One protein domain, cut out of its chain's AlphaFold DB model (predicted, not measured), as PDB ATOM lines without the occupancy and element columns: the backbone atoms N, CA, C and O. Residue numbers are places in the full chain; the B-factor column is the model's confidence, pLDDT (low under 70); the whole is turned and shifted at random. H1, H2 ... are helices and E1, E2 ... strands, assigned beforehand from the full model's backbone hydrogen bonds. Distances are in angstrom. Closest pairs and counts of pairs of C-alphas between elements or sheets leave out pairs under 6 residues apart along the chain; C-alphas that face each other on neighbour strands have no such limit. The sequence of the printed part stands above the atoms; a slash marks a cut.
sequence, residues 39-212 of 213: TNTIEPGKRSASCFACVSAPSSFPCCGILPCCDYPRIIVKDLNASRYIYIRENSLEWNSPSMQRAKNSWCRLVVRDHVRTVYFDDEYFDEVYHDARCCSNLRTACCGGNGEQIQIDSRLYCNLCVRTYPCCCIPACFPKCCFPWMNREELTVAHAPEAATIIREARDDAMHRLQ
ATOM      1  N   THR A  39       5.813 -29.991 -32.252       90.62
ATOM      2  CA  THR A  39       4.960 -30.134 -33.441       90.62
ATOM      3  C   THR A  39       3.586 -30.655 -33.055       90.62
ATOM      4  O   THR A  39       2.577 -30.112 -33.502       90.62
ATOM      5  N   ASN A  40       3.539 -31.650 -32.166       93.25
ATOM      6  CA  ASN A  40       2.301 -32.275 -31.720       93.25
ATOM      7  C   ASN A  40       2.355 -32.593 -30.219       93.25
ATOM      8  O   ASN A  40       3.411 -32.815 -29.627       93.25
ATOM      9  N   THR A  41       1.181 -32.644 -29.596       93.25
ATOM     10  CA  THR A  41       0.993 -33.138 -28.225       93.25
ATOM     11  C   THR A  41       0.026 -34.311 -28.272       93.25
ATOM     12  O   THR A  41      -1.022 -34.202 -28.902       93.25
ATOM     13  N   ILE A  42       0.372 -35.417 -27.612       94.06
ATOM     14  CA  ILE A  42      -0.497 -36.597 -27.501       94.06
ATOM     15  C   ILE A  42      -1.099 -36.638 -26.095       94.06
ATOM     16  O   ILE A  42      -0.391 -36.435 -25.106       94.06
ATOM     17  N   GLU A  43      -2.398 -36.938 -25.989       93.50
ATOM     18  CA  GLU A  43      -3.031 -37.144 -24.684       93.50
ATOM     19  C   GLU A  43      -2.484 -38.433 -24.030       93.50
ATOM     20  O   GLU A  43      -2.565 -39.519 -24.620       93.50
ATOM     21  N   PRO A  44      -1.919 -38.348 -22.811       92.19
ATOM     22  CA  PRO A  44      -1.412 -39.519 -22.113       92.19
ATOM     23  C   PRO A  44      -2.550 -40.458 -21.707       92.19
ATOM     24  O   PRO A  44      -3.670 -40.038 -21.409       92.19
ATOM     25  N   GLY A  45      -2.235 -41.749 -21.624       87.94
ATOM     26  CA  GLY A  45      -3.190 -42.765 -21.202       87.94
ATOM     27  C   GLY A  45      -3.731 -42.511 -19.790       87.94
ATOM     28  O   GLY A  45      -2.988 -42.227 -18.835       87.94
ATOM     29  N   LYS A  46      -5.055 -42.621 -19.648       85.38
ATOM     30  CA  LYS A  46      -5.726 -42.564 -18.346       85.38
ATOM     31  C   LYS A  46      -5.608 -43.915 -17.657       85.38
ATOM     32  O   LYS A  46      -5.749 -44.966 -18.274       85.38
ATOM     33  N   ARG A  47      -5.383 -43.886 -16.341       78.56
ATOM     34  CA  ARG A  47      -5.444 -45.103 -15.529       78.56
ATOM     35  C   ARG A  47      -6.886 -45.574 -15.415       78.56
ATOM     36  O   ARG A  47      -7.718 -44.838 -14.889       78.56
ATOM     37  N   SER A  48      -7.160 -46.795 -15.859       72.44
ATOM     38  CA  SER A  48      -8.395 -47.488 -15.523       72.44
ATOM     39  C   SER A  48      -8.212 -48.214 -14.194       72.44
ATOM     40  O   SER A  48      -7.238 -48.943 -13.985       72.44
ATOM     41  N   ALA A  49      -9.141 -47.985 -13.267       65.81
ATOM     42  CA  ALA A  49      -9.237 -48.799 -12.065       65.81
ATOM     43  C   ALA A  49      -9.636 -50.228 -12.461       65.81
ATOM     44  O   ALA A  49     -10.455 -50.402 -13.364       65.81
ATOM     45  N   SER A  50      -9.081 -51.245 -11.797       63.28
ATOM     46  CA  SER A  50      -9.577 -52.616 -11.930       63.28
ATOM     47  C   SER A  50     -10.302 -53.106 -10.701       63.28
ATOM     48  O   SER A  50     -10.113 -52.608  -9.591       63.28
ATOM     49  N   CYS A  51     -11.048 -54.186 -10.917       56.75
ATOM     50  CA  CYS A  51     -11.742 -54.937  -9.887       56.75
ATOM     51  C   CYS A  51     -10.800 -55.489  -8.796       56.75
ATOM     52  O   CYS A  51     -11.263 -55.730  -7.687       56.75
ATOM     53  N   PHE A  52      -9.495 -55.661  -9.075       53.69
ATOM     54  CA  PHE A  52      -8.498 -56.159  -8.109       53.69
ATOM     55  C   PHE A  52      -7.334 -55.186  -7.836       53.69
ATOM     56  O   PHE A  52      -6.312 -55.589  -7.277       53.69
ATOM     57  N   ALA A  53      -7.451 -53.899  -8.187       51.91
ATOM     58  CA  ALA A  53      -6.363 -52.918  -8.033       51.91
ATOM     59  C   ALA A  53      -5.857 -52.773  -6.579       51.91
ATOM     60  O   ALA A  53      -4.727 -52.342  -6.341       51.91
ATOM     61  N   CYS A  54      -6.661 -53.210  -5.609       51.12
ATOM     62  CA  CYS A  54      -6.382 -53.172  -4.176       51.12
ATOM     63  C   CYS A  54      -5.205 -54.079  -3.753       51.12
ATOM     64  O   CYS A  54      -4.661 -53.895  -2.669       51.12
ATOM     65  N   VAL A  55      -4.761 -55.011  -4.610       49.91
ATOM     66  CA  VAL A  55      -3.642 -55.937  -4.326       49.91
ATOM     67  C   VAL A  55      -2.267 -55.334  -4.682       49.91
ATOM     68  O   VAL A  55      -1.231 -55.888  -4.334       49.91
ATOM     69  N   SER A  56      -2.221 -54.168  -5.341       46.78
ATOM     70  CA  SER A  56      -0.968 -53.541  -5.813       46.78
ATOM     71  C   SER A  56      -0.286 -52.624  -4.782       46.78
ATOM     72  O   SER A  56       0.492 -51.742  -5.154       46.78
ATOM     73  N   ALA A  57      -0.577 -52.785  -3.488       47.00
ATOM     74  CA  ALA A  57       0.173 -52.105  -2.435       47.00
ATOM     75  C   ALA A  57       1.571 -52.750  -2.302       47.00
ATOM     76  O   ALA A  57       1.672 -53.978  -2.313       47.00
ATOM     77  N   PRO A  58       2.663 -51.971  -2.174       48.12
ATOM     78  CA  PRO A  58       3.996 -52.530  -1.978       48.12
ATOM     79  C   PRO A  58       4.015 -53.464  -0.763       48.12
ATOM     80  O   PRO A  58       3.602 -53.071   0.330       48.12
ATOM     81  N   SER A  59       4.555 -54.671  -0.936       45.56
ATOM     82  CA  SER A  59       4.666 -55.697   0.115       45.56
ATOM     83  C   SER A  59       5.444 -55.241   1.359       45.56
ATOM     84  O   SER A  59       5.391 -55.892   2.397       45.56
ATOM     85  N   SER A  60       6.130 -54.096   1.291       56.91
ATOM     86  CA  SER A  60       6.820 -53.464   2.414       56.91
ATOM     87  C   SER A  60       5.894 -52.822   3.461       56.91
ATOM     88  O   SER A  60       6.402 -52.290   4.446       56.91
ATOM     89  N   PHE A  61       4.570 -52.824   3.267       47.81
ATOM     90  CA  PHE A  61       3.602 -52.303   4.239       47.81
ATOM     91  C   PHE A  61       2.687 -53.412   4.785       47.81
ATOM     92  O   PHE A  61       1.625 -53.668   4.215       47.81
ATOM     93  N   PRO A  62       3.040 -54.036   5.927       47.72
ATOM     94  CA  PRO A  62       2.236 -55.102   6.539       47.72
ATOM     95  C   PRO A  62       0.839 -54.639   6.999       47.72
ATOM     96  O   PRO A  62      -0.035 -55.464   7.240       47.72
ATOM     97  N   CYS A  63       0.585 -53.329   7.065       46.16
ATOM     98  CA  CYS A  63      -0.718 -52.758   7.416       46.16
ATOM     99  C   CYS A  63      -1.711 -52.703   6.236       46.16
ATOM    100  O   CYS A  63      -2.900 -52.485   6.451       46.16
ATOM    101  N   CYS A  64      -1.248 -52.879   4.992       43.81
ATOM    102  CA  CYS A  64      -2.080 -52.730   3.790       43.81
ATOM    103  C   CYS A  64      -2.711 -54.044   3.304       43.81
ATOM    104  O   CYS A  64      -3.520 -54.014   2.385       43.81
ATOM    105  N   GLY A  65      -2.390 -55.185   3.927       42.53
ATOM    106  CA  GLY A  65      -2.962 -56.492   3.578       42.53
ATOM    107  C   GLY A  65      -4.392 -56.739   4.078       42.53
ATOM    108  O   GLY A  65      -4.963 -57.774   3.755       42.53
ATOM    109  N   ILE A  66      -4.969 -55.825   4.872       43.69
ATOM    110  CA  ILE A  66      -6.279 -56.015   5.532       43.69
ATOM    111  C   ILE A  66      -7.311 -54.953   5.113       43.69
ATOM    112  O   ILE A  66      -8.500 -55.109   5.383       43.69
ATOM    113  N   LEU A  67      -6.909 -53.880   4.422       40.88
ATOM    114  CA  LEU A  67      -7.827 -52.786   4.099       40.88
ATOM    115  C   LEU A  67      -8.325 -52.866   2.650       40.88
ATOM    116  O   LEU A  67      -7.511 -52.933   1.726       40.88
ATOM    117  N   PRO A  68      -9.652 -52.818   2.428       39.00
ATOM    118  CA  PRO A  68     -10.213 -52.763   1.093       39.00
ATOM    119  C   PRO A  68      -9.778 -51.439   0.464       39.00
ATOM    120  O   PRO A  68     -10.126 -50.368   0.949       39.00
ATOM    121  N   CYS A  69      -8.998 -51.525  -0.611       48.31
ATOM    122  CA  CYS A  69      -8.951 -50.502  -1.651       48.31
ATOM    123  C   CYS A  69      -8.735 -49.072  -1.128       48.31
ATOM    124  O   CYS A  69      -9.545 -48.181  -1.372       48.31
ATOM    125  N   CYS A  70      -7.656 -48.835  -0.377       54.25
ATOM    126  CA  CYS A  70      -7.280 -47.467  -0.036       54.25
ATOM    127  C   CYS A  70      -6.793 -46.756  -1.303       54.25
ATOM    128  O   CYS A  70      -5.631 -46.891  -1.693       54.25
ATOM    129  N   ASP A  71      -7.689 -46.007  -1.943       60.75
ATOM    130  CA  ASP A  71      -7.325 -45.074  -3.002       60.75
ATOM    131  C   ASP A  71      -6.224 -44.129  -2.509       60.75
ATOM    132  O   ASP A  71      -6.216 -43.667  -1.362       60.75
ATOM    133  N   TYR A  72      -5.279 -43.817  -3.395       75.31
ATOM    134  CA  TYR A  72      -4.251 -42.826  -3.099       75.31
ATOM    135  C   TYR A  72      -4.895 -41.468  -2.774       75.31
ATOM    136  O   TYR A  72      -5.922 -41.114  -3.364       75.31
ATOM    137  N   PRO A  73      -4.283 -40.649  -1.893       81.31
ATOM    138  CA  PRO A  73      -4.786 -39.311  -1.615       81.31
ATOM    139  C   PRO A  73      -5.002 -38.525  -2.914       81.31
ATOM    140  O   PRO A  73      -4.087 -38.426  -3.736       81.31
ATOM    141  N   ARG A  74      -6.193 -37.930  -3.086       85.75
ATOM    142  CA  ARG A  74      -6.591 -37.219  -4.323       85.75
ATOM    143  C   ARG A  74      -5.562 -36.187  -4.787       85.75
ATOM    144  O   ARG A  74      -5.382 -36.003  -5.984       85.75
ATOM    145  N   ILE A  75      -4.878 -35.544  -3.840       87.44
ATOM    146  CA  ILE A  75      -3.818 -34.566  -4.111       87.44
ATOM    147  C   ILE A  75      -2.650 -35.223  -4.858       87.44
ATOM    148  O   ILE A  75      -2.253 -34.735  -5.906       87.44
ATOM    149  N   ILE A  76      -2.164 -36.374  -4.387       85.69
ATOM    150  CA  ILE A  76      -1.052 -37.092  -5.027       85.69
ATOM    151  C   ILE A  76      -1.458 -37.611  -6.406       85.69
ATOM    152  O   ILE A  76      -0.658 -37.569  -7.335       85.69
ATOM    153  N   VAL A  77      -2.702 -38.072  -6.567       87.31
ATOM    154  CA  VAL A  77      -3.224 -38.494  -7.877       87.31
ATOM    155  C   VAL A  77      -3.299 -37.312  -8.845       87.31
ATOM    156  O   VAL A  77      -2.920 -37.447 -10.006       87.31
ATOM    157  N   LYS A  78      -3.750 -36.145  -8.369       89.44
ATOM    158  CA  LYS A  78      -3.780 -34.910  -9.159       89.44
ATOM    159  C   LYS A  78      -2.373 -34.498  -9.588       89.44
ATOM    160  O   LYS A  78      -2.183 -34.238 -10.770       89.44
ATOM    161  N   ASP A  79      -1.408 -34.509  -8.671       89.31
ATOM    162  CA  ASP A  79      -0.008 -34.188  -8.970       89.31
ATOM    163  C   ASP A  79       0.588 -35.190  -9.972       89.31
ATOM    164  O   ASP A  79       1.216 -34.797 -10.951       89.31
ATOM    165  N   LEU A  80       0.324 -36.488  -9.786       90.19
ATOM    166  CA  LEU A  80       0.782 -37.547 -10.688       90.19
ATOM    167  C   LEU A  80       0.243 -37.354 -12.109       90.19
ATOM    168  O   LEU A  80       0.982 -37.545 -13.070       90.19
ATOM    169  N   ASN A  81      -1.037 -37.003 -12.242       90.06
ATOM    170  CA  ASN A  81      -1.666 -36.766 -13.538       90.06
ATOM    171  C   ASN A  81      -1.197 -35.448 -14.169       90.06
ATOM    172  O   ASN A  81      -0.973 -35.418 -15.371       90.06
ATOM    173  N   ALA A  82      -1.004 -34.393 -13.373       89.81
ATOM    174  CA  ALA A  82      -0.507 -33.101 -13.847       89.81
ATOM    175  C   ALA A  82       0.941 -33.171 -14.361       89.81
ATOM    176  O   ALA A  82       1.307 -32.418 -15.257       89.81
ATOM    177  N   SER A  83       1.750 -34.089 -13.826       91.31
ATOM    178  CA  SER A  83       3.115 -34.337 -14.301       91.31
ATOM    179  C   SER A  83       3.188 -35.102 -15.631       91.31
ATOM    180  O   SER A  83       4.235 -35.084 -16.274       91.31
ATOM    181  N   ARG A  84       2.136 -35.810 -16.061       92.38
ATOM    182  CA  ARG A  84       2.179 -36.642 -17.280       92.38
ATOM    183  C   ARG A  84       2.084 -35.789 -18.540       92.38
ATOM    184  O   ARG A  84       1.165 -34.989 -18.671       92.38
ATOM    185  N   TYR A  85       2.971 -36.038 -19.496       94.06
ATOM    186  CA  TYR A  85       2.907 -35.433 -20.825       94.06
ATOM    187  C   TYR A  85       3.597 -36.312 -21.869       94.06
ATOM    188  O   TYR A  85       4.445 -37.141 -21.528       94.06
ATOM    189  N   ILE A  86       3.228 -36.098 -23.133       94.50
ATOM    190  CA  ILE A  86       3.844 -36.702 -24.315       94.50
ATOM    191  C   ILE A  86       3.931 -35.614 -25.385       94.50
ATOM    192  O   ILE A  86       2.909 -35.142 -25.890       94.50
ATOM    193  N   TYR A  87       5.150 -35.215 -25.718       94.38
ATOM    194  CA  TYR A  87       5.443 -34.211 -26.728       94.38
ATOM    195  C   TYR A  87       6.177 -34.834 -27.897       94.38
ATOM    196  O   TYR A  87       7.213 -35.480 -27.739       94.38
ATOM    197  N   ILE A  88       5.649 -34.573 -29.084       92.00
ATOM    198  CA  ILE A  88       6.354 -34.797 -30.333       92.00
ATOM    199  C   ILE A  88       6.959 -33.461 -30.719       92.00
ATOM    200  O   ILE A  88       6.276 -32.437 -30.819       92.00
ATOM    201  N   ARG A  89       8.270 -33.473 -30.882       91.56
ATOM    202  CA  ARG A  89       9.052 -32.342 -31.348       91.56
ATOM    203  C   ARG A  89       9.521 -32.622 -32.767       91.56
ATOM    204  O   ARG A  89       9.418 -33.741 -33.259       91.56
ATOM    205  N   GLU A  90      10.101 -31.611 -33.394       89.19
ATOM    206  CA  GLU A  90      10.592 -31.708 -34.770       89.19
ATOM    207  C   GLU A  90      11.586 -32.851 -35.024       89.19
ATOM    208  O   GLU A  90      11.666 -33.318 -36.151       89.19
ATOM    209  N   ASN A  91      12.355 -33.279 -34.023       89.06
ATOM    210  CA  ASN A  91      13.404 -34.295 -34.163       89.06
ATOM    211  C   ASN A  91      13.398 -35.337 -33.036       89.06
ATOM    212  O   ASN A  91      14.326 -36.137 -32.937       89.06
ATOM    213  N   SER A  92      12.406 -35.308 -32.146       91.19
ATOM    214  CA  SER A  92      12.401 -36.177 -30.972       91.19
ATOM    215  C   SER A  92      11.004 -36.394 -30.419       91.19
ATOM    216  O   SER A  92      10.151 -35.510 -30.484       91.19
ATOM    217  N   LEU A  93      10.826 -37.523 -29.755       93.31
ATOM    218  CA  LEU A  93       9.690 -37.846 -28.914       93.31
ATOM    219  C   LEU A  93      10.118 -37.759 -27.446       93.31
ATOM    220  O   LEU A  93      11.040 -38.453 -27.020       93.31
ATOM    221  N   GLU A  94       9.443 -36.929 -26.657       93.06
ATOM    222  CA  GLU A  94       9.679 -36.794 -25.219       93.06
ATOM    223  C   GLU A  94       8.410 -37.111 -24.437       93.06
ATOM    224  O   GLU A  94       7.325 -36.641 -24.769       93.06
ATOM    225  N   TRP A  95       8.538 -37.865 -23.353       94.50
ATOM    226  CA  TRP A  95       7.425 -38.113 -22.452       94.50
ATOM    227  C   TRP A  95       7.883 -38.204 -21.007       94.50
ATOM    228  O   TRP A  95       9.023 -38.566 -20.709       94.50
ATOM    229  N   ASN A  96       6.968 -37.901 -20.092       93.94
ATOM    230  CA  ASN A  96       7.180 -38.099 -18.666       93.94
ATOM    231  C   ASN A  96       6.273 -39.206 -18.136       93.94
ATOM    232  O   ASN A  96       5.044 -39.117 -18.216       93.94
ATOM    233  N   SER A  97       6.895 -40.214 -17.525       91.94
ATOM    234  CA  SER A  97       6.224 -41.332 -16.861       91.94
ATOM    235  C   SER A  97       6.390 -41.225 -15.342       91.94
ATOM    236  O   SER A  97       7.145 -42.003 -14.751       91.94
ATOM    237  N   PRO A  98       5.721 -40.267 -14.673       92.31
ATOM    238  CA  PRO A  98       5.933 -40.024 -13.260       92.31
ATOM    239  C   PRO A  98       5.505 -41.231 -12.421       92.31
ATOM    240  O   PRO A  98       4.540 -41.939 -12.733       92.31
ATOM    241  N   SER A  99       6.212 -41.453 -11.316       89.69
ATOM    242  CA  SER A  99       5.902 -42.508 -10.356       89.69
ATOM    243  C   SER A  99       5.777 -41.965  -8.941       89.69
ATOM    244  O   SER A  99       6.430 -40.997  -8.547       89.69
ATOM    245  N   MET A 100       4.898 -42.590  -8.159       88.31
ATOM    246  CA  MET A 100       4.793 -42.303  -6.734       88.31
ATOM    247  C   MET A 100       5.932 -43.008  -6.009       88.31
ATOM    248  O   MET A 100       6.120 -44.216  -6.151       88.31
ATOM    249  N   GLN A 101       6.684 -42.255  -5.220       87.25
ATOM    250  CA  GLN A 101       7.754 -42.775  -4.380       87.25
ATOM    251  C   GLN A 101       7.562 -42.316  -2.944       87.25
ATOM    252  O   GLN A 101       6.911 -41.310  -2.662       87.25
ATOM    253  N   ARG A 102       8.178 -43.039  -2.013       85.75
ATOM    254  CA  ARG A 102       8.226 -42.610  -0.619       85.75
ATOM    255  C   ARG A 102       9.116 -41.372  -0.476       85.75
ATOM    256  O   ARG A 102      10.199 -41.298  -1.066       85.75
ATOM    257  N   ALA A 103       8.685 -40.402   0.329       86.19
ATOM    258  CA  ALA A 103       9.531 -39.275   0.705       86.19
ATOM    259  C   ALA A 103      10.754 -39.769   1.503       86.19
ATOM    260  O   ALA A 103      10.633 -40.670   2.333       86.19
ATOM    261  N   LYS A 104      11.931 -39.156   1.297       87.31
ATOM    262  CA  LYS A 104      13.189 -39.591   1.945       87.31
ATOM    263  C   LYS A 104      13.098 -39.640   3.482       87.31
ATOM    264  O   LYS A 104      13.699 -40.517   4.085       87.31
ATOM    265  N   ASN A 105      12.276 -38.779   4.093       86.94
ATOM    266  CA  ASN A 105      12.200 -38.602   5.550       86.94
ATOM    267  C   ASN A 105      10.797 -38.856   6.134       86.94
ATOM    268  O   ASN A 105      10.462 -38.338   7.193       86.94
ATOM    269  N   SER A 106       9.929 -39.597   5.441       80.94
ATOM    270  CA  SER A 106       8.597 -39.917   5.964       80.94
ATOM    271  C   SER A 106       8.130 -41.265   5.446       80.94
ATOM    272  O   SER A 106       8.340 -41.598   4.284       80.94
ATOM    273  N   TRP A 107       7.509 -42.050   6.321       71.56
ATOM    274  CA  TRP A 107       7.034 -43.386   5.974       71.56
ATOM    275  C   TRP A 107       5.662 -43.336   5.303       71.56
ATOM    276  O   TRP A 107       5.385 -44.156   4.439       71.56
ATOM    277  N   CYS A 108       4.850 -42.330   5.633       77.69
ATOM    278  CA  CYS A 108       3.481 -42.200   5.138       77.69
ATOM    279  C   CYS A 108       3.331 -41.146   4.031       77.69
ATOM    280  O   CYS A 108       2.281 -41.062   3.399       77.69
ATOM    281  N   ARG A 109       4.354 -40.315   3.787       79.69
ATOM    282  CA  ARG A 109       4.296 -39.285   2.743       79.69
ATOM    283  C   ARG A 109       4.773 -39.845   1.410       79.69
ATOM    284  O   ARG A 109       5.930 -40.246   1.266       79.69
ATOM    285  N   LEU A 110       3.886 -39.790   0.427       86.06
ATOM    286  CA  LEU A 110       4.212 -40.031  -0.971       86.06
ATOM    287  C   LEU A 110       4.650 -38.724  -1.634       86.06
ATOM    288  O   LEU A 110       4.179 -37.640  -1.287       86.06
ATOM    289  N   VAL A 111       5.573 -38.841  -2.576       90.94
ATOM    290  CA  VAL A 111       6.009 -37.770  -3.468       90.94
ATOM    291  C   VAL A 111       5.936 -38.278  -4.899       90.94
ATOM    292  O   VAL A 111       6.237 -39.443  -5.166       90.94
ATOM    293  N   VAL A 112       5.533 -37.409  -5.815       90.94
ATOM    294  CA  VAL A 112       5.586 -37.694  -7.249       90.94
ATOM    295  C   VAL A 112       7.007 -37.425  -7.730       90.94
ATOM    296  O   VAL A 112       7.599 -36.403  -7.380       90.94
ATOM    297  N   ARG A 113       7.581 -38.368  -8.476       91.62
ATOM    298  CA  ARG A 113       8.872 -38.203  -9.144       91.62
ATOM    299  C   ARG A 113       8.711 -38.393 -10.634       91.62
ATOM    300  O   ARG A 113       8.190 -39.420 -11.060       91.62
ATOM    301  N   ASP A 114       9.208 -37.424 -11.383       93.12
ATOM    302  CA  ASP A 114       9.213 -37.455 -12.836       93.12
ATOM    303  C   ASP A 114      10.289 -38.413 -13.358       93.12
ATOM    304  O   ASP A 114      11.393 -38.494 -12.814       93.12
ATOM    305  N   HIS A 115       9.950 -39.126 -14.429       91.38
ATOM    306  CA  HIS A 115      10.859 -39.960 -15.212       91.38
ATOM    307  C   HIS A 115      10.711 -39.537 -16.666       91.38
ATOM    308  O   HIS A 115       9.946 -40.137 -17.424       91.38
ATOM    309  N   VAL A 116      11.405 -38.457 -17.019       91.25
ATOM    310  CA  VAL A 116      11.398 -37.924 -18.382       91.25
ATOM    311  C   VAL A 116      12.310 -38.776 -19.254       91.25
ATOM    312  O   VAL A 116      13.471 -38.998 -18.906       91.25
ATOM    313  N   ARG A 117      11.777 -39.242 -20.379       90.44
ATOM    314  CA  ARG A 117      12.500 -39.965 -21.424       90.44
ATOM    315  C   ARG A 117      12.396 -39.176 -22.717       90.44
ATOM    316  O   ARG A 117      11.353 -38.593 -23.001       90.44
ATOM    317  N   THR A 118      13.479 -39.176 -23.481       90.19
ATOM    318  CA  THR A 118      13.560 -38.520 -24.783       90.19
ATOM    319  C   THR A 118      14.209 -39.490 -25.751       90.19
ATOM    320  O   THR A 118      15.244 -40.075 -25.433       90.19
ATOM    321  N   VAL A 119      13.598 -39.652 -26.916       89.88
ATOM    322  CA  VAL A 119      14.091 -40.475 -28.014       89.88
ATOM    323  C   VAL A 119      14.181 -39.590 -29.243       89.88
ATOM    324  O   VAL A 119      13.208 -38.926 -29.589       89.88
ATOM    325  N   TYR A 120      15.341 -39.555 -29.886       89.75
ATOM    326  CA  TYR A 120      15.540 -38.755 -31.087       89.75
ATOM    327  C   TYR A 120      15.223 -39.577 -32.337       89.75
ATOM    328  O   TYR A 120      15.491 -40.775 -32.383       89.75
ATOM    329  N   PHE A 121      14.628 -38.938 -33.342       89.44
ATOM    330  CA  PHE A 121      14.277 -39.590 -34.605       89.44
ATOM    331  C   PHE A 121      15.498 -39.850 -35.494       89.44
ATOM    332  O   PHE A 121      15.434 -40.732 -36.341       89.44
ATOM    333  N   ASP A 122      16.594 -39.116 -35.283       83.44
ATOM    334  CA  ASP A 122      17.882 -39.303 -35.964       83.44
ATOM    335  C   ASP A 122      18.800 -40.317 -35.267       83.44
ATOM    336  O   ASP A 122      19.940 -40.527 -35.695       83.44
ATOM    337  N   ASP A 123      18.322 -40.936 -34.185       84.06
ATOM    338  CA  ASP A 123      19.021 -42.027 -33.531       84.06
ATOM    339  C   ASP A 123      19.058 -43.234 -34.483       84.06
ATOM    340  O   ASP A 123      18.020 -43.758 -34.889       84.06
ATOM    341  N   GLU A 124      20.263 -43.699 -34.828       78.00
ATOM    342  CA  GLU A 124      20.482 -44.884 -35.675       78.00
ATOM    343  C   GLU A 124      19.834 -46.150 -35.097       78.00
ATOM    344  O   GLU A 124      19.603 -47.140 -35.801       78.00
ATOM    345  N   TYR A 125      19.536 -46.113 -33.800       79.25
ATOM    346  CA  TYR A 125      18.872 -47.176 -33.089       79.25
ATOM    347  C   TYR A 125      17.360 -47.015 -33.033       79.25
ATOM    348  O   TYR A 125      16.727 -47.903 -32.486       79.25
ATOM    349  N   PHE A 126      16.739 -45.965 -33.557       84.19
ATOM    350  CA  PHE A 126      15.281 -45.908 -33.643       84.19
ATOM    351  C   PHE A 126      14.789 -46.782 -34.802       84.19
ATOM    352  O   PHE A 126      15.101 -46.496 -35.957       84.19
ATOM    353  N   ASP A 127      14.026 -47.844 -34.521       83.31
ATOM    354  CA  ASP A 127      13.557 -48.758 -35.572       83.31
ATOM    355  C   ASP A 127      12.119 -48.455 -35.998       83.31
ATOM    356  O   ASP A 127      11.847 -47.820 -37.019       83.31
ATOM    357  N   GLU A 128      11.176 -48.900 -35.175       86.38
ATOM    358  CA  GLU A 128       9.772 -49.008 -35.524       86.38
ATOM    359  C   GLU A 128       8.888 -48.645 -34.329       86.38
ATOM    360  O   GLU A 128       9.269 -48.759 -33.159       86.38
ATOM    361  N   VAL A 129       7.682 -48.182 -34.659       87.94
ATOM    362  CA  VAL A 129       6.642 -47.807 -33.700       87.94
ATOM    363  C   VAL A 129       5.452 -48.731 -33.903       87.94
ATOM    364  O   VAL A 129       4.766 -48.667 -34.935       87.94
ATOM    365  N   TYR A 130       5.187 -49.562 -32.901       87.25
ATOM    366  CA  TYR A 130       4.098 -50.534 -32.892       87.25
ATOM    367  C   TYR A 130       3.009 -50.119 -31.903       87.25
ATOM    368  O   TYR A 130       3.288 -49.535 -30.861       87.25
ATOM    369  N   HIS A 131       1.762 -50.468 -32.207       82.81
ATOM    370  CA  HIS A 131       0.618 -50.296 -31.301       82.81
ATOM    371  C   HIS A 131       0.090 -51.646 -30.786       82.81
ATOM    372  O   HIS A 131      -1.001 -51.722 -30.223       82.81
ATOM    373  N   ASP A 132       0.863 -52.720 -30.975       77.31
ATOM    374  CA  ASP A 132       0.460 -54.056 -30.563       77.31
ATOM    375  C   ASP A 132       0.558 -54.192 -29.046       77.31
ATOM    376  O   ASP A 132       1.634 -54.175 -28.433       77.31
ATOM    377  N   ALA A 133      -0.603 -54.364 -28.423       66.31
ATOM    378  CA  ALA A 133      -0.664 -54.725 -27.026       66.31
ATOM    379  C   ALA A 133      -0.136 -56.161 -26.858       66.31
ATOM    380  O   ALA A 133      -0.468 -57.059 -27.633       66.31
ATOM    381  N   ARG A 134       0.696 -56.402 -25.834       65.69
ATOM    382  CA  ARG A 134       1.235 -57.747 -25.561       65.69
ATOM    383  C   ARG A 134       0.095 -58.767 -25.433       65.69
ATOM    384  O   ARG A 134      -0.969 -58.442 -24.903       65.69
ATOM    385  N   CYS A 135       0.346 -60.020 -25.823       61.03
ATOM    386  CA  CYS A 135      -0.567 -61.122 -25.512       61.03
ATOM    387  C   CYS A 135      -0.885 -61.097 -24.002       61.03
ATOM    388  O   CYS A 135       0.022 -60.956 -23.180       61.03
ATOM    389  N   CYS A 136      -2.174 -61.155 -23.655       64.19
ATOM    390  CA  CYS A 136      -2.715 -60.998 -22.294       64.19
ATOM    391  C   CYS A 136      -2.767 -59.568 -21.710       64.19
ATOM    392  O   CYS A 136      -3.110 -59.429 -20.533       64.19
ATOM    393  N   SER A 137      -2.513 -58.502 -22.479       67.38
ATOM    394  CA  SER A 137      -2.684 -57.116 -21.997       67.38
ATOM    395  C   SER A 137      -4.113 -56.849 -21.517       67.38
ATOM    396  O   SER A 137      -4.295 -56.290 -20.444       67.38
ATOM    397  N   ASN A 138      -5.122 -57.326 -22.252       66.75
ATOM    398  CA  ASN A 138      -6.533 -57.144 -21.914       66.75
ATOM    399  C   ASN A 138      -6.892 -57.840 -20.600       66.75
ATOM    400  O   ASN A 138      -7.548 -57.244 -19.751       66.75
ATOM    401  N   LEU A 139      -6.406 -59.071 -20.394       65.62
ATOM    402  CA  LEU A 139      -6.616 -59.809 -19.147       65.62
ATOM    403  C   LEU A 139      -5.913 -59.116 -17.976       65.62
ATOM    404  O   LEU A 139      -6.511 -58.913 -16.925       65.62
ATOM    405  N   ARG A 140      -4.659 -58.691 -18.166       65.00
ATOM    406  CA  ARG A 140      -3.908 -57.951 -17.149       65.00
ATOM    407  C   ARG A 140      -4.574 -56.618 -16.812       65.00
ATOM    408  O   ARG A 140      -4.660 -56.284 -15.638       65.00
ATOM    409  N   THR A 141      -5.059 -55.890 -17.811       66.19
ATOM    410  CA  THR A 141      -5.799 -54.635 -17.640       66.19
ATOM    411  C   THR A 141      -7.107 -54.873 -16.893       66.19
ATOM    412  O   THR A 141      -7.411 -54.144 -15.953       66.19
ATOM    413  N   ALA A 142      -7.845 -55.930 -17.238       64.81
ATOM    414  CA  ALA A 142      -9.072 -56.303 -16.541       64.81
ATOM    415  C   ALA A 142      -8.813 -56.683 -15.073       64.81
ATOM    416  O   ALA A 142      -9.546 -56.254 -14.183       64.81
ATOM    417  N   CYS A 143      -7.751 -57.447 -14.794       58.00
ATOM    418  CA  CYS A 143      -7.422 -57.884 -13.439       58.00
ATOM    419  C   CYS A 143      -6.788 -56.764 -12.597       58.00
ATOM    420  O   CYS A 143      -7.235 -56.478 -11.490       58.00
ATOM    421  N   CYS A 144      -5.766 -56.089 -13.111       63.69
ATOM    422  CA  CYS A 144      -4.870 -55.225 -12.330       63.69
ATOM    423  C   CYS A 144      -4.988 -53.731 -12.663       63.69
ATOM    424  O   CYS A 144      -4.359 -52.905 -12.004       63.69
ATOM    425  N   GLY A 145      -5.783 -53.391 -13.669       71.50
ATOM    426  CA  GLY A 145      -5.988 -52.031 -14.145       71.50
ATOM    427  C   GLY A 145      -5.090 -51.771 -15.339       71.50
ATOM    428  O   GLY A 145      -4.058 -52.421 -15.523       71.50
ATOM    429  N   GLY A 146      -5.501 -50.834 -16.179       73.31
ATOM    430  CA  GLY A 146      -4.753 -50.404 -17.353       73.31
ATOM    431  C   GLY A 146      -4.200 -49.006 -17.148       73.31
ATOM    432  O   GLY A 146      -4.721 -48.222 -16.357       73.31
ATOM    433  N   ASN A 147      -3.145 -48.663 -17.881       75.00
ATOM    434  CA  ASN A 147      -2.646 -47.288 -17.926       75.00
ATOM    435  C   ASN A 147      -3.140 -46.522 -19.172       75.00
ATOM    436  O   ASN A 147      -2.715 -45.389 -19.354       75.00
ATOM    437  N   GLY A 148      -4.006 -47.117 -20.003       82.50
ATOM    438  CA  GLY A 148      -4.382 -46.635 -21.337       82.50
ATOM    439  C   GLY A 148      -3.946 -47.624 -22.422       82.50
ATOM    440  O   GLY A 148      -3.638 -48.780 -22.112       82.50
ATOM    441  N   GLU A 149      -3.906 -47.172 -23.674       85.69
ATOM    442  CA  GLU A 149      -3.389 -47.962 -24.793       85.69
ATOM    443  C   GLU A 149      -1.858 -47.865 -24.857       85.69
ATOM    444  O   GLU A 149      -1.268 -46.856 -24.461       85.69
ATOM    445  N   GLN A 150      -1.196 -48.931 -25.312       86.50
ATOM    446  CA  GLN A 150       0.265 -49.024 -25.314       86.50
ATOM    447  C   GLN A 150       0.830 -48.821 -26.720       86.50
ATOM    448  O   GLN A 150       0.386 -49.461 -27.669       86.50
ATOM    449  N   ILE A 151       1.857 -47.981 -26.820       87.75
ATOM    450  CA  ILE A 151       2.741 -47.884 -27.981       87.75
ATOM    451  C   ILE A 151       4.103 -48.433 -27.571       87.75
ATOM    452  O   ILE A 151       4.632 -48.076 -26.516       87.75
ATOM    453  N   GLN A 152       4.659 -49.309 -28.399       87.56
ATOM    454  CA  GLN A 152       6.016 -49.818 -28.254       87.56
ATOM    455  C   GLN A 152       6.919 -49.088 -29.243       87.56
ATOM    456  O   GLN A 152       6.625 -49.030 -30.438       87.56
ATOM    457  N   ILE A 153       8.002 -48.526 -28.720       84.19
ATOM    458  CA  ILE A 153       9.086 -47.945 -29.504       84.19
ATOM    459  C   ILE A 153      10.242 -48.932 -29.419       84.19
ATOM    460  O   ILE A 153      10.787 -49.162 -28.331       84.19
ATOM    461  N   ASP A 154      10.579 -49.537 -30.553       82.75
ATOM    462  CA  ASP A 154      11.655 -50.516 -30.630       82.75
ATOM    463  C   ASP A 154      12.976 -49.821 -30.966       82.75
ATOM    464  O   ASP A 154      13.066 -49.012 -31.896       82.75
ATOM    465  N   SER A 155      14.014 -50.164 -30.195       74.38
ATOM    466  CA  SER A 155      15.377 -49.707 -30.439       74.38
ATOM    467  C   SER A 155      16.268 -50.827 -30.993       74.38
ATOM    468  O   SER A 155      16.347 -51.915 -30.414       74.38
ATOM    469  N   ARG A 156      17.006 -50.555 -32.079       62.78
ATOM    470  CA  ARG A 156      18.005 -51.451 -32.690       62.78
ATOM    471  C   ARG A 156      19.288 -51.603 -31.878       62.78
ATOM    472  O   ARG A 156      20.163 -52.335 -32.341       62.78
ATOM    473  N   LEU A 157      19.434 -50.944 -30.719       50.97
ATOM    474  CA  LEU A 157      20.662 -50.967 -29.912       50.97
ATOM    475  C   LEU A 157      21.213 -52.400 -29.771       50.97
ATOM    476  O   LEU A 157      20.652 -53.255 -29.080       50.97
ATOM    477  N   TYR A 158      22.297 -52.621 -30.528       41.09
ATOM    478  CA  TYR A 158      23.157 -53.799 -30.668       41.09
ATOM    479  C   TYR A 158      22.558 -55.119 -30.215       41.09
ATOM    480  O   TYR A 158      22.774 -55.453 -29.062       41.09
ATOM    481  N   CYS A 159      21.928 -55.919 -31.087       43.16
ATOM    482  CA  CYS A 159      21.727 -57.373 -30.888       43.16
ATOM    483  C   CYS A 159      21.355 -57.821 -29.446       43.16
ATOM    484  O   CYS A 159      21.674 -58.940 -29.043       43.16
ATOM    485  N   ASN A 160      20.707 -56.943 -28.667       44.72
ATOM    486  CA  ASN A 160      20.599 -56.965 -27.207       44.72
ATOM    487  C   ASN A 160      21.893 -57.306 -26.388       44.72
ATOM    488  O   ASN A 160      21.823 -57.770 -25.252       44.72
ATOM    489  N   LEU A 161      23.093 -57.104 -26.922       41.00
ATOM    490  CA  LEU A 161      24.355 -57.610 -26.371       41.00
ATOM    491  C   LEU A 161      24.982 -56.785 -25.239       41.00
ATOM    492  O   LEU A 161      25.936 -57.242 -24.613       41.00
ATOM    493  N   CYS A 162      24.445 -55.606 -24.937       43.38
ATOM    494  CA  CYS A 162      25.026 -54.707 -23.942       43.38
ATOM    495  C   CYS A 162      23.975 -54.238 -22.932       43.38
ATOM    496  O   CYS A 162      23.539 -53.091 -22.953       43.38
ATOM    497  N   VAL A 163      23.618 -55.103 -21.983       40.97
ATOM    498  CA  VAL A 163      23.186 -54.612 -20.669       40.97
ATOM    499  C   VAL A 163      24.456 -54.149 -19.956       40.97
ATOM    500  O   VAL A 163      25.422 -54.907 -19.884       40.97
ATOM    501  N   ARG A 164      24.491 -52.919 -19.421       38.66
ATOM    502  CA  ARG A 164      25.521 -52.502 -18.448       38.66
ATOM    503  C   ARG A 164      25.347 -53.340 -17.175       38.66
ATOM    504  O   ARG A 164      24.769 -52.885 -16.191       38.66
ATOM    505  N   THR A 165      25.806 -54.584 -17.194       37.31
ATOM    506  CA  THR A 165      25.914 -55.414 -16.000       37.31
ATOM    507  C   THR A 165      27.133 -54.942 -15.217       37.31
ATOM    508  O   THR A 165      28.285 -55.199 -15.555       37.31
ATOM    509  N   TYR A 166      26.859 -54.202 -14.145       33.66
ATOM    510  CA  TYR A 166      27.763 -54.100 -13.001       33.66
ATOM    511  C   TYR A 166      28.121 -55.526 -12.511       33.66
ATOM    512  O   TYR A 166      27.328 -56.453 -12.682       33.66
ATOM    513  N   PRO A 167      29.321 -55.719 -11.945       45.28
ATOM    514  CA  PRO A 167      30.282 -56.720 -12.388       45.28
ATOM    515  C   PRO A 167      29.762 -58.150 -12.187       45.28
ATOM    516  O   PRO A 167      29.734 -58.663 -11.072       45.28
ATOM    517  N   CYS A 168      29.396 -58.821 -13.275       37.69
ATOM    518  CA  CYS A 168      29.248 -60.272 -13.272       37.69
ATOM    519  C   CYS A 168      30.143 -60.842 -14.375       37.69
ATOM    520  O   CYS A 168      30.029 -60.464 -15.538       37.69
ATOM    521  N   CYS A 169      31.075 -61.708 -13.986       37.38
ATOM    522  CA  CYS A 169      32.255 -62.126 -14.749       37.38
ATOM    523  C   CYS A 169      31.972 -63.146 -15.866       37.38
ATOM    524  O   CYS A 169      32.896 -63.795 -16.349       37.38
ATOM    525  N   CYS A 170      30.715 -63.348 -16.254       36.59
ATOM    526  CA  CYS A 170      30.323 -64.505 -17.046       36.59
ATOM    527  C   CYS A 170      29.686 -64.066 -18.366       36.59
ATOM    528  O   CYS A 170      28.500 -63.770 -18.399       36.59
ATOM    529  N   ILE A 171      30.526 -64.059 -19.410       40.31
ATOM    530  CA  ILE A 171      30.247 -64.268 -20.844       40.31
ATOM    531  C   ILE A 171      29.082 -63.439 -21.438       40.31
ATOM    532  O   ILE A 171      27.925 -63.668 -21.087       40.31
ATOM    533  N   PRO A 172      29.326 -62.556 -22.429       39.84
ATOM    534  CA  PRO A 172      28.245 -61.914 -23.170       39.84
ATOM    535  C   PRO A 172      27.507 -62.979 -23.997       39.84
ATOM    536  O   PRO A 172      27.939 -63.368 -25.079       39.84
ATOM    537  N   ALA A 173      26.407 -63.510 -23.465       42.91
ATOM    538  CA  ALA A 173      25.546 -64.425 -24.197       42.91
ATOM    539  C   ALA A 173      24.707 -63.622 -25.201       42.91
ATOM    540  O   ALA A 173      23.700 -63.000 -24.861       42.91
ATOM    541  N   CYS A 174      25.144 -63.654 -26.457       41.56
ATOM    542  CA  CYS A 174      24.517 -63.056 -27.632       41.56
ATOM    543  C   CYS A 174      23.164 -63.694 -28.012       41.56
ATOM    544  O   CYS A 174      23.011 -64.111 -29.152       41.56
ATOM    545  N   PHE A 175      22.171 -63.816 -27.118       45.59
ATOM    546  CA  PHE A 175      20.854 -64.382 -27.492       45.59
ATOM    547  C   PHE A 175      19.569 -63.683 -27.020       45.59
ATOM    548  O   PHE A 175      18.581 -64.362 -26.729       45.59
ATOM    549  N   PRO A 176      19.441 -62.353 -26.989       47.44
ATOM    550  CA  PRO A 176      18.273 -61.790 -26.312       47.44
ATOM    551  C   PRO A 176      17.090 -61.535 -27.250       47.44
ATOM    552  O   PRO A 176      15.991 -61.345 -26.754       47.44
ATOM    553  N   LYS A 177      17.234 -61.712 -28.578       44.06
ATOM    554  CA  LYS A 177      16.053 -61.903 -29.448       44.06
ATOM    555  C   LYS A 177      15.313 -63.210 -29.123       44.06
ATOM    556  O   LYS A 177      14.102 -63.262 -29.284       44.06
ATOM    557  N   CYS A 178      16.026 -64.236 -28.644       48.25
ATOM    558  CA  CYS A 178      15.434 -65.532 -28.306       48.25
ATOM    559  C   CYS A 178      14.999 -65.594 -26.833       48.25
ATOM    560  O   CYS A 178      13.918 -66.085 -26.527       48.25
ATOM    561  N   CYS A 179      15.813 -65.054 -25.916       46.66
ATOM    562  CA  CYS A 179      15.546 -65.167 -24.481       46.66
ATOM    563  C   CYS A 179      14.763 -63.979 -23.895       46.66
ATOM    564  O   CYS A 179      13.954 -64.187 -22.995       46.66
ATOM    565  N   PHE A 180      14.966 -62.744 -24.381       52.88
ATOM    566  CA  PHE A 180      14.371 -61.543 -23.773       52.88
ATOM    567  C   PHE A 180      14.104 -60.399 -24.778       52.88
ATOM    568  O   PHE A 180      14.623 -59.296 -24.596       52.88
ATOM    569  N   PRO A 181      13.251 -60.602 -25.806       56.44
ATOM    570  CA  PRO A 181      12.970 -59.599 -26.850       56.44
ATOM    571  C   PRO A 181      12.317 -58.298 -26.338       56.44
ATOM    572  O   PRO A 181      12.048 -57.384 -27.104       56.44
ATOM    573  N   TRP A 182      12.042 -58.214 -25.038       59.66
ATOM    574  CA  TRP A 182      11.318 -57.144 -24.363       59.66
ATOM    575  C   TRP A 182      12.226 -56.166 -23.606       59.66
ATOM    576  O   TRP A 182      11.712 -55.174 -23.098       59.66
ATOM    577  N   MET A 183      13.537 -56.422 -23.501       58.12
ATOM    578  CA  MET A 183      14.452 -55.562 -22.728       58.12
ATOM    579  C   MET A 183      14.792 -54.228 -23.409       58.12
ATOM    580  O   MET A 183      15.114 -53.275 -22.709       58.12
ATOM    581  N   ASN A 184      14.660 -54.135 -24.736       63.53
ATOM    582  CA  ASN A 184      14.965 -52.921 -25.509       63.53
ATOM    583  C   ASN A 184      13.709 -52.155 -25.954       63.53
ATOM    584  O   ASN A 184      13.761 -51.373 -26.904       63.53
ATOM    585  N   ARG A 185      12.570 -52.414 -25.304       75.56
ATOM    586  CA  ARG A 185      11.292 -51.797 -25.658       75.56
ATOM    587  C   ARG A 185      10.955 -50.677 -24.703       75.56
ATOM    588  O   ARG A 185      10.808 -50.896 -23.498       75.56
ATOM    589  N   GLU A 186      10.778 -49.497 -25.263       84.06
ATOM    590  CA  GLU A 186      10.216 -48.369 -24.545       84.06
ATOM    591  C   GLU A 186       8.689 -48.426 -24.676       84.06
ATOM    592  O   GLU A 186       8.141 -48.444 -25.778       84.06
ATOM    593  N   GLU A 187       7.994 -48.511 -23.538       85.44
ATOM    594  CA  GLU A 187       6.531 -48.515 -23.496       85.44
ATOM    595  C   GLU A 187       6.018 -47.105 -23.205       85.44
ATOM    596  O   GLU A 187       6.230 -46.544 -22.124       85.44
ATOM    597  N   LEU A 188       5.291 -46.555 -24.170       88.75
ATOM    598  CA  LEU A 188       4.552 -45.312 -24.048       88.75
ATOM    599  C   LEU A 188       3.078 -45.637 -23.815       88.75
ATOM    600  O   LEU A 188       2.532 -46.549 -24.433       88.75
ATOM    601  N   THR A 189       2.416 -44.907 -22.917       90.38
ATOM    602  CA  THR A 189       0.979 -45.092 -22.685       90.38
ATOM    603  C   THR A 189       0.181 -43.867 -23.094       90.38
ATOM    604  O   THR A 189       0.392 -42.778 -22.561       90.38
ATOM    605  N   VAL A 190      -0.759 -44.056 -24.012       92.62
ATOM    606  CA  VAL A 190      -1.514 -42.997 -24.692       92.62
ATOM    607  C   VAL A 190      -3.019 -43.219 -24.566       92.62
ATOM    608  O   VAL A 190      -3.473 -44.302 -24.190       92.62
ATOM    609  N   ALA A 191      -3.800 -42.179 -24.854       91.69
ATOM    610  CA  ALA A 191      -5.252 -42.288 -24.941       91.69
ATOM    611  C   ALA A 191      -5.701 -43.098 -26.174       91.69
ATOM    612  O   ALA A 191      -6.588 -43.936 -26.041       91.69
ATOM    613  N   HIS A 192      -5.052 -42.886 -27.328       92.06
ATOM    614  CA  HIS A 192      -5.374 -43.525 -28.611       92.06
ATOM    615  C   HIS A 192      -4.094 -43.961 -29.345       92.06
ATOM    616  O   HIS A 192      -3.399 -43.143 -29.950       92.06
ATOM    617  N   ALA A 193      -3.755 -45.248 -29.286       91.25
ATOM    618  CA  ALA A 193      -2.516 -45.812 -29.813       91.25
ATOM    619  C   ALA A 193      -2.407 -45.816 -31.343       91.25
ATOM    620  O   ALA A 193      -1.333 -45.457 -31.824       91.25
ATOM    621  N   PRO A 194      -3.450 -46.142 -32.134       92.56
ATOM    622  CA  PRO A 194      -3.338 -46.125 -33.596       92.56
ATOM    623  C   PRO A 194      -3.045 -44.724 -34.156       92.56
ATOM    624  O   PRO A 194      -2.179 -44.556 -35.018       92.56
ATOM    625  N   GLU A 195      -3.736 -43.711 -33.628       94.12
ATOM    626  CA  GLU A 195      -3.549 -42.311 -34.015       94.12
ATOM    627  C   GLU A 195      -2.161 -41.819 -33.601       94.12
ATOM    628  O   GLU A 195      -1.388 -41.357 -34.438       94.12
ATOM    629  N   ALA A 196      -1.789 -42.004 -32.332       92.88
ATOM    630  CA  ALA A 196      -0.485 -41.578 -31.840       92.88
ATOM    631  C   ALA A 196       0.680 -42.288 -32.554       92.88
ATOM    632  O   ALA A 196       1.672 -41.639 -32.873       92.88
ATOM    633  N   ALA A 197       0.562 -43.581 -32.878       93.81
ATOM    634  CA  ALA A 197       1.574 -44.287 -33.663       93.81
ATOM    635  C   ALA A 197       1.733 -43.686 -35.068       93.81
ATOM    636  O   ALA A 197       2.858 -43.559 -35.547       93.81
ATOM    637  N   THR A 198       0.632 -43.283 -35.709       94.50
ATOM    638  CA  THR A 198       0.660 -42.615 -37.020       94.50
ATOM    639  C   THR A 198       1.376 -41.270 -36.936       94.50
ATOM    640  O   THR A 198       2.339 -41.058 -37.668       94.50
ATOM    641  N   ILE A 199       1.001 -40.420 -35.973       93.81
ATOM    642  CA  ILE A 199       1.617 -39.096 -35.790       93.81
ATOM    643  C   ILE A 199       3.125 -39.222 -35.512       93.81
ATOM    644  O   ILE A 199       3.923 -38.461 -36.056       93.81
ATOM    645  N   ILE A 200       3.542 -40.193 -34.688       92.81
ATOM    646  CA  ILE A 200       4.968 -40.409 -34.388       92.81
ATOM    647  C   ILE A 200       5.734 -40.847 -35.643       92.81
ATOM    648  O   ILE A 200       6.841 -40.362 -35.870       92.81
ATOM    649  N   ARG A 201       5.170 -41.746 -36.462       93.88
ATOM    650  CA  ARG A 201       5.815 -42.192 -37.710       93.88
ATOM    651  C   ARG A 201       5.955 -41.051 -38.711       93.88
ATOM    652  O   ARG A 201       7.044 -40.866 -39.235       93.88
ATOM    653  N   GLU A 202       4.902 -40.266 -38.919       94.25
ATOM    654  CA  GLU A 202       4.940 -39.108 -39.819       94.25
ATOM    655  C   GLU A 202       5.987 -38.082 -39.371       94.25
ATOM    656  O   GLU A 202       6.787 -37.618 -40.182       94.25
ATOM    657  N   ALA A 203       6.043 -37.776 -38.070       91.81
ATOM    658  CA  ALA A 203       7.038 -36.860 -37.517       91.81
ATOM    659  C   ALA A 203       8.474 -37.382 -37.681       91.81
ATOM    660  O   ALA A 203       9.384 -36.607 -37.982       91.81
ATOM    661  N   ARG A 204       8.683 -38.693 -37.512       91.38
ATOM    662  CA  ARG A 204       9.977 -39.334 -37.760       91.38
ATOM    663  C   ARG A 204      10.368 -39.248 -39.229       91.38
ATOM    664  O   ARG A 204      11.493 -38.863 -39.528       91.38
ATOM    665  N   ASP A 205       9.470 -39.624 -40.131       91.50
ATOM    666  CA  ASP A 205       9.761 -39.677 -41.563       91.50
ATOM    667  C   ASP A 205      10.060 -38.267 -42.113       91.50
ATOM    668  O   ASP A 205      11.004 -38.095 -42.885       91.50
ATOM    669  N   ASP A 206       9.349 -37.241 -41.633       90.88
ATOM    670  CA  ASP A 206       9.655 -35.831 -41.912       90.88
ATOM    671  C   ASP A 206      11.029 -35.405 -41.364       90.88
ATOM    672  O   ASP A 206      11.818 -34.772 -42.072       90.88
ATOM    673  N   ALA A 207      11.360 -35.782 -40.123       88.31
ATOM    674  CA  ALA A 207      12.669 -35.497 -39.538       88.31
ATOM    675  C   ALA A 207      13.807 -36.142 -40.350       88.31
ATOM    676  O   ALA A 207      14.792 -35.476 -40.668       88.31
ATOM    677  N   MET A 208      13.646 -37.407 -40.751       86.69
ATOM    678  CA  MET A 208      14.608 -38.128 -41.588       86.69
ATOM    679  C   MET A 208      14.749 -37.499 -42.976       86.69
ATOM    680  O   MET A 208      15.865 -37.350 -43.476       86.69
ATOM    681  N   HIS A 209      13.645 -37.059 -43.585       89.88
ATOM    682  CA  HIS A 209      13.682 -36.374 -44.876       89.88
ATOM    683  C   HIS A 209      14.429 -35.036 -44.818       89.88
ATOM    684  O   HIS A 209      15.115 -34.680 -45.774       89.88
ATOM    685  N   ARG A 210      14.335 -34.304 -43.701       84.44
ATOM    686  CA  ARG A 210      15.083 -33.052 -43.488       84.44
ATOM    687  C   ARG A 210      16.576 -33.272 -43.263       84.44
ATOM    688  O   ARG A 210      17.360 -32.361 -43.517       84.44
ATOM    689  N   LEU A 211      16.964 -34.451 -42.781       79.94
ATOM    690  CA  LEU A 211      18.355 -34.771 -42.474       79.94
ATOM    691  C   LEU A 211      19.184 -35.119 -43.706       79.94
ATOM    692  O   LEU A 211      20.381 -34.862 -43.649       79.94
ATOM    693  N   GLN A 212      18.565 -35.668 -44.764       72.12
ATOM    694  CA  GLN A 212      19.169 -36.014 -46.068       72.12
ATOM    695  C   GLN A 212      20.699 -36.205 -46.036       72.12
ATOM    696  O   GLN A 212      21.466 -35.545 -46.741       72.12
TER     697      GLN A 212
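What this domain is: This is residues 39 to 212 of the 213 residues of the protein "Hypothetical protein" of Proboscia inermis (UniProt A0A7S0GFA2). Two small antiparallel sheets share one long helix, H4, which lies along a face of each; from the larger sheet a two-stranded hairpin, E4 and E5, extends to one end, with H1 packed on it. Two long links belong to this loosely built body: residues 42 to 73, between E1 and H1, and residues 156 to 175, between E8 and H3, which project outward as a loop whose residues 164 to 171 stick out free. The printed part has 174 residues, with four named helices and nine named strands in the order E1 H1 E2 E3 E4 E5 E6 E7 H2 E8 H3 E9 H4; the sheets run E1 - E2 - E3 - E6, E7 - E8 - E9 and E4 - E5. The class is mixed, helices and strands, though under half of the residues are in named elements. The whole is only just loose, close to compact, with a radius of gyration of the C-alphas of 18.9 A and spans of 59 by 46 by 35 A.

How they stand to each other: The largest sheet is made of E1, residues 39 to 41, E2, residues 85 to 89, E3, residues 92 to 96, and E6, residues 116 to 120, with E1 and E6 as edge strands. E1 and E2 are antiparallel, with N 88 and O 40 2.9 A apart, within hydrogen-bond range. E2 and E3 form a hairpin, with N 87 and O 94 at 2.8 A. E3 and E6 are antiparallel, with N 93 and O 119 at 2.8 A. E3 runs on into E4, residues 99 to 102, at 40 degrees, and E5, residues 110 to 113, runs on into E6 at 16 degrees. E4 and E5 are a hairpin, with N 101 and O 111 at 2.8 A. H1, residues 74 to 82, comes closest to E5 at the C-alphas of Leu 80 and Val 112, 5.9 A apart; it is not on the largest sheet. H4, residues 193 to 211, is on the largest sheet at a height of 8.5 A, over E2 and along the strands, at 15 degrees to E2 on the local plane; helix and sheet make two layers, the helix on one face. The closest C-alphas of H4 and E2 are those of Ile 200 and Ile 88, 7.1 A apart. The other sheet has E7, residues 126 to 130, E8, residues 149 to 155, and E9, residues 185 to 190. H4 is on one face of this sheet too, again two layers, at a height of 10.4 A over E7 and E8, and the closest C-alphas of H4 and E7 are those of Ala 197 and Val 129, 6.2 A apart. Across E7 and E8, antiparallel, N 152 and O 130 are 2.8 A apart; across E8 and E9, also antiparallel, N 151 and O 188 are 2.9 A apart. The closest C-alphas of E3 and E9 are those of Trp 95 and Leu 188, 7.9 A apart. H2, residues 137 to 144, and H3, residues 176 to 179, are on neither of these two sheets, and no named helix touches another. In H1, H2 and H4 every O i to N i+4 pair is within hydrogen-bond range; H3 is too short for such a pair, and its one O i to N i+3 pair is not within range.

Where its parts are: E1 begins at C-alpha 39, (4.960, -30.134, -33.441). E8, the longest strand, measures 19.7 A from C-alpha 149 at (-3.389, -47.962, -24.793) to C-alpha 155, and E9 measures 15.6 A. E3 and E6 measure 13.5 A and 13.4 A, E2 12.6 A and E7 12.1 A. H1 measures 12.0 A and H2 10.1 A; E1, E4, E5 and H3 are no longer than that. H4 spans 26.8 A and ends at C-alpha 211, (18.355, -34.771, -42.474).

The domain as a whole: The C-alphas of Ile 66 and Gln 212, the two farthest apart, are 60.9 A from each other. The printed part has no cut. The links from E1 to H1, 32 residues, and from E8 to H3, 20 residues, are long; residues 164 to 171 of the second stand free. The mean pLDDT of the printed part is 74.0, and residues 49 to 71, 133 to 144 and 156 to 184 are under 70.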